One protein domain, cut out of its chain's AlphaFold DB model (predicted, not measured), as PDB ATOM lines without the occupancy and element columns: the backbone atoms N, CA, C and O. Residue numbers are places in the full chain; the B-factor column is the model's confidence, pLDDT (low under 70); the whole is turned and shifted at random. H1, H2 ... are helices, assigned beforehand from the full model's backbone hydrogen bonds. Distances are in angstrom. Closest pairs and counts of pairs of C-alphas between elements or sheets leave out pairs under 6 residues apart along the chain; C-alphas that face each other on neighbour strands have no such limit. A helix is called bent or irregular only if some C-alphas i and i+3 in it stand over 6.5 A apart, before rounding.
ATOM      1  N   ASN A 359      90.063  33.258  21.943       73.31
ATOM      2  CA  ASN A 359      90.201  31.855  22.343       73.31
ATOM      3  C   ASN A 359      91.674  31.468  22.567       73.31
ATOM      4  O   ASN A 359      92.587  32.205  22.209       73.31
ATOM      5  N   VAL A 360      91.913  30.284  23.133       78.81
ATOM      6  CA  VAL A 360      93.238  29.739  23.480       78.81
ATOM      7  C   VAL A 360      94.259  29.841  22.342       78.81
ATOM      8  O   VAL A 360      95.448  30.011  22.591       78.81
ATOM      9  N   TRP A 361      93.824  29.820  21.083       81.56
ATOM     10  CA  TRP A 361      94.731  29.939  19.946       81.56
ATOM     11  C   TRP A 361      95.378  31.315  19.801       81.56
ATOM     12  O   TRP A 361      96.388  31.425  19.112       81.56
ATOM     13  N   ALA A 362      94.833  32.349  20.441       76.44
ATOM     14  CA  ALA A 362      95.481  33.652  20.534       76.44
ATOM     15  C   ALA A 362      96.735  33.623  21.423       76.44
ATOM     16  O   ALA A 362      97.603  34.474  21.258       76.44
ATOM     17  N   LEU A 363      96.863  32.630  22.319       75.25
ATOM     18  CA  LEU A 363      98.071  32.414  23.125       75.25
ATOM     19  C   LEU A 363      99.202  31.759  22.315       75.25
ATOM     20  O   LEU A 363     100.368  31.904  22.663       75.25
ATOM     21  N   ILE A 364      98.858  31.033  21.245       80.06
ATOM     22  CA  ILE A 364      99.792  30.236  20.430       80.06
ATOM     23  C   ILE A 364      99.503  30.366  18.916       80.06
ATOM     24  O   ILE A 364      99.229  29.366  18.235       80.06
ATOM     25  N   PRO A 365      99.553  31.587  18.350       74.06
ATOM     26  CA  PRO A 365      99.146  31.842  16.965       74.06
ATOM     27  C   PRO A 365     100.001  31.079  15.940       74.06
ATOM     28  O   PRO A 365      99.471  30.554  14.956       74.06
ATOM     29  N   ASP A 366     101.299  30.926  16.210       72.69
ATOM     30  CA  ASP A 366     102.245  30.265  15.305       72.69
ATOM     31  C   ASP A 366     101.932  28.778  15.120       72.69
ATOM     32  O   ASP A 366     102.012  28.248  14.008       72.69
ATOM     33  N   LEU A 367     101.512  28.098  16.193       73.44
ATOM     34  CA  LEU A 367     101.189  26.672  16.163       73.44
ATOM     35  C   LEU A 367      99.837  26.416  15.482       73.44
ATOM     36  O   LEU A 367      99.677  25.428  14.761       73.44
ATOM     37  N   ARG A 368      98.880  27.346  15.621       77.06
ATOM     38  CA  ARG A 368      97.575  27.267  14.945       77.06
ATOM     39  C   ARG A 368      97.736  27.176  13.429       77.06
ATOM     40  O   ARG A 368      96.980  26.459  12.783       77.06
ATOM     41  N   SER A 369      98.690  27.878  12.827       73.62
ATOM     42  CA  SER A 369      98.872  27.832  11.366       73.62
ATOM     43  C   SER A 369      99.430  26.486  10.871       73.62
ATOM     44  O   SER A 369      99.073  26.041   9.783       73.62
ATOM     45  N   LYS A 370     100.224  25.797  11.702       76.62
ATOM     46  CA  LYS A 370     100.967  24.576  11.344       76.62
ATOM     47  C   LYS A 370     100.194  23.273  11.587       76.62
ATOM     48  O   LYS A 370     100.534  22.244  11.011       76.62
ATOM     49  N   LEU A 371      99.152  23.299  12.422       72.56
ATOM     50  CA  LEU A 371      98.382  22.104  12.785       72.56
ATOM     51  C   LEU A 371      97.242  21.791  11.801       72.56
ATOM     52  O   LEU A 371      96.483  22.673  11.374       72.56
ATOM     53  N   ARG A 372      97.054  20.498  11.503       72.62
ATOM     54  CA  ARG A 372      95.909  19.988  10.731       72.62
ATOM     55  C   ARG A 372      94.610  20.119  11.537       72.62
ATOM     56  O   ARG A 372      94.622  20.167  12.765       72.62
ATOM     57  N   VAL A 373      93.464  20.141  10.853       67.19
ATOM     58  CA  VAL A 373      92.139  20.378  11.472       67.19
ATOM     59  C   VAL A 373      91.840  19.412  12.626       67.19
ATOM     60  O   VAL A 373      91.364  19.839  13.674       67.19
ATOM     61  N   HIS A 374      92.157  18.123  12.477       64.50
ATOM     62  CA  HIS A 374      91.933  17.137  13.539       64.50
ATOM     63  C   HIS A 374      92.872  17.337  14.743       64.50
ATOM     64  O   HIS A 374      92.446  17.141  15.876       64.50
ATOM     65  N   GLN A 375      94.108  17.797  14.524       73.38
ATOM     66  CA  GLN A 375      95.060  18.109  15.600       73.38
ATOM     67  C   GLN A 375      94.620  19.345  16.389       73.38
ATOM     68  O   GLN A 375      94.727  19.369  17.611       73.38
ATOM     69  N   LYS A 376      94.047  20.342  15.705       76.00
ATOM     70  CA  LYS A 376      93.425  21.508  16.353       76.00
ATOM     71  C   LYS A 376      92.262  21.094  17.249       76.00
ATOM     72  O   LYS A 376      92.206  21.500  18.403       76.00
ATOM     73  N   ARG A 377      91.380  20.223  16.753       70.06
ATOM     74  CA  ARG A 377      90.259  19.683  17.540       70.06
ATOM     75  C   ARG A 377      90.730  18.858  18.738       70.06
ATOM     76  O   ARG A 377      90.143  18.965  19.808       70.06
ATOM     77  N   ALA A 378      91.793  18.069  18.578       71.62
ATOM     78  CA  ALA A 378      92.391  17.309  19.675       71.62
ATOM     79  C   ALA A 378      92.982  18.228  20.757       71.62
ATOM     80  O   ALA A 378      92.759  18.003  21.945       71.62
ATOM     81  N   PHE A 379      93.675  19.295  20.349       82.38
ATOM     82  CA  PHE A 379      94.195  20.311  21.262       82.38
ATOM     83  C   PHE A 379      93.070  21.026  22.023       82.38
ATOM     84  O   PHE A 379      93.115  21.114  23.245       82.38
ATOM     85  N   GLU A 380      92.025  21.475  21.322       82.12
ATOM     86  CA  GLU A 380      90.858  22.109  21.946       82.12
ATOM     87  C   GLU A 380      90.158  21.169  22.938       82.12
ATOM     88  O   GLU A 380      89.756  21.591  24.021       82.12
ATOM     89  N   PHE A 381      90.044  19.883  22.599       76.94
ATOM     90  CA  PHE A 381      89.462  18.872  23.475       76.94
ATOM     91  C   PHE A 381      90.279  18.683  24.759       76.94
ATOM     92  O   PHE A 381      89.712  18.719  25.849       76.94
ATOM     93  N   LEU A 382      91.603  18.531  24.652       79.31
ATOM     94  CA  LEU A 382      92.488  18.433  25.820       79.31
ATOM     95  C   LEU A 382      92.393  19.686  26.684       79.31
ATOM     96  O   LEU A 382      92.168  19.592  27.889       79.31
ATOM     97  N   TRP A 383      92.485  20.855  26.052       80.62
ATOM     98  CA  TRP A 383      92.427  22.128  26.749       80.62
ATOM     99  C   TRP A 383      91.113  22.294  27.509       80.62
ATOM    100  O   TRP A 383      91.123  22.627  28.688       80.62
ATOM    101  N   ARG A 384      89.971  21.992  26.882       78.69
ATOM    102  CA  ARG A 384      88.660  22.096  27.534       78.69
ATOM    103  C   ARG A 384      88.506  21.122  28.704       78.69
ATOM    104  O   ARG A 384      87.862  21.467  29.684       78.69
ATOM    105  N   ASN A 385      89.104  19.936  28.631       73.94
ATOM    106  CA  ASN A 385      89.027  18.951  29.716       73.94
ATOM    107  C   ASN A 385      89.972  19.260  30.889       73.94
ATOM    108  O   ASN A 385      89.694  18.856  32.018       73.94
ATOM    109  N   ILE A 386      91.070  19.978  30.642       72.94
ATOM    110  CA  ILE A 386      92.020  20.403  31.683       72.94
ATOM    111  C   ILE A 386      91.567  21.717  32.326       72.94
ATOM    112  O   ILE A 386      91.571  21.849  33.550       72.94
ATOM    113  N   ALA A 387      91.155  22.673  31.494       75.19
ATOM    114  CA  ALA A 387      90.917  24.059  31.872       75.19
ATOM    115  C   ALA A 387      89.436  24.474  31.897       75.19
ATOM    116  O   ALA A 387      89.127  25.618  32.219       75.19
ATOM    117  N   GLY A 388      88.510  23.597  31.504       72.50
ATOM    118  CA  GLY A 388      87.065  23.865  31.452       72.50
ATOM    119  C   GLY A 388      86.619  24.699  30.243       72.50
ATOM    120  O   GLY A 388      85.615  24.380  29.605       72.50
ATOM    121  N   SER A 389      87.385  25.726  29.856       78.62
ATOM    122  CA  SER A 389      87.035  26.641  28.762       78.62
ATOM    123  C   SER A 389      88.183  26.895  27.787       78.62
ATOM    124  O   SER A 389      89.350  26.978  28.162       78.62
ATOM    125  N   LEU A 390      87.827  27.063  26.508       72.81
ATOM    126  CA  LEU A 390      88.743  27.503  25.450       72.81
ATOM    127  C   LEU A 390      89.006  29.004  25.485       72.81
ATOM    128  O   LEU A 390      89.899  29.475  24.793       72.81
ATOM    129  N   VAL A 391      88.217  29.765  26.237       80.75
ATOM    130  CA  VAL A 391      88.485  31.179  26.463       80.75
ATOM    131  C   VAL A 391      89.298  31.254  27.747       80.75
ATOM    132  O   VAL A 391      88.752  30.926  28.802       80.75
ATOM    133  N   PRO A 392      90.561  31.719  27.708       71.94
ATOM    134  CA  PRO A 392      91.398  31.803  28.903       71.94
ATOM    135  C   PRO A 392      90.771  32.639  30.021       71.94
ATOM    136  O   PRO A 392      91.124  32.504  31.187       71.94
ATOM    137  N   ALA A 393      89.822  33.509  29.657       72.38
ATOM    138  CA  ALA A 393      89.018  34.304  30.571       72.38
ATOM    139  C   ALA A 393      88.060  33.529  31.471       72.38
ATOM    140  O   ALA A 393      87.746  33.999  32.559       72.38
ATOM    141  N   LEU A 394      87.613  32.373  30.998       71.69
ATOM    142  CA  LEU A 394      86.541  31.578  31.582       71.69
ATOM    143  C   LEU A 394      87.059  30.204  32.034       71.69
ATOM    144  O   LEU A 394      86.274  29.268  32.145       71.69
ATOM    145  N   MET A 395      88.379  30.058  32.198       75.00
ATOM    146  CA  MET A 395      88.986  28.824  32.697       75.00
ATOM    147  C   MET A 395      88.602  28.608  34.166       75.00
ATOM    148  O   MET A 395      88.527  29.565  34.933       75.00
ATOM    149  N   GLU A 396      88.348  27.359  34.545       69.81
ATOM    150  CA  GLU A 396      87.966  26.991  35.912       69.81
ATOM    151  C   GLU A 396      89.212  26.748  36.778       69.81
ATOM    152  O   GLU A 396      90.044  25.906  36.438       69.81
ATOM    153  N   ASP A 397      89.317  27.428  37.927       60.66
ATOM    154  CA  ASP A 397      90.485  27.328  38.821       60.66
ATOM    155  C   ASP A 397      90.653  25.922  39.437       60.66
ATOM    156  O   ASP A 397      91.774  25.465  39.660       60.66
ATOM    157  N   LYS A 398      89.552  25.181  39.660       58.09
ATOM    158  CA  LYS A 398      89.550  23.772  40.105       58.09
ATOM    159  C   LYS A 398      88.333  23.026  39.532       58.09
ATOM    160  O   LYS A 398      87.240  23.106  40.090       58.09
ATOM    161  N   SER A 399      88.501  22.259  38.449       53.88
ATOM    162  CA  SER A 399      87.421  21.401  37.937       53.88
ATOM    163  C   SER A 399      87.415  20.049  38.670       53.88
ATOM    164  O   SER A 399      88.391  19.301  38.666       53.88
ATOM    165  N   LYS A 400      86.297  19.704  39.328       56.81
ATOM    166  CA  LYS A 400      86.139  18.449  40.106       56.81
ATOM    167  C   LYS A 400      86.072  17.179  39.236       56.81
ATOM    168  O   LYS A 400      85.949  16.075  39.757       56.81
ATOM    169  N   ARG A 401      86.122  17.325  37.909       57.03
ATOM    170  CA  ARG A 401      86.090  16.242  36.917       57.03
ATOM    171  C   ARG A 401      87.091  16.529  35.796       57.03
ATOM    172  O   ARG A 401      86.698  16.779  34.662       57.03
ATOM    173  N   ARG A 402      88.388  16.509  36.112       58.16
ATOM    174  CA  ARG A 402      89.436  16.458  35.081       58.16
ATOM    175  C   ARG A 402      89.487  15.042  34.514       58.16
ATOM    176  O   ARG A 402      89.668  14.086  35.261       58.16
ATOM    177  N   GLY A 403      89.288  14.898  33.207       61.06
ATOM    178  CA  GLY A 403      89.335  13.595  32.550       61.06
ATOM    179  C   GLY A 403      89.046  13.662  31.054       61.06
ATOM    180  O   GLY A 403      88.271  14.491  30.590       61.06
TER     181      GLY A 403
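Overview. This is residues 359 to 403 of the 417 residues of an uncharacterized protein of Coffea canephora (UniProt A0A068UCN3). The model is a flat, bent ribbon of chain: the helix H2 runs lengthwise along one side, the short helix H1 sits near its first end, and a stretch without a named element, residues 388 to 403, curves round beyond its last end. Residues 359 to 364 run along the other side into H1, and residues 389 to 395 fold back toward that side. The printed part has 45 residues with two named helices, H1 then H2, and no named strand; the class is all helix, though under half of the residues, 21 of 45, are in named elements. It is only just compact, close to loose, with a radius of gyration of the C-alphas of 11.1 A and spans of 33 by 20 by 9 A.

Along the chain. The printed part begins at Asn 359, C-alpha (90.201, 31.855, 22.343). H1 holds residues 365 to 370, from C-alpha 365 at (99.146, 31.842, 16.965), and is 9.4 A long from first to last C-alpha. H2 holds residues 373 to 387, is 20.8 A long, and ends at C-alpha 387, (90.917, 24.059, 31.872).

Arrangement. A tight link of 2 residues joins H1 to H2. The two helices are close but not clearly touching; their closest C-alphas, those of Arg 368 and Lys 376, are 7.2 A apart. They run opposite ways at a steep tilt of 41 degrees. In H2 every O i to N i+4 pair is within hydrogen-bond range; in H1 0 of 2 are, while 2 of 3 O i to N i+3 pairs are.

Size, cuts and confidence. The C-alphas of Lys 370 and Lys 400, the two farthest apart, are 32.9 A apart. The printed part has no cut. Its mean pLDDT is 72.3; residues 373 to 374 and 396 to 403 are under 70.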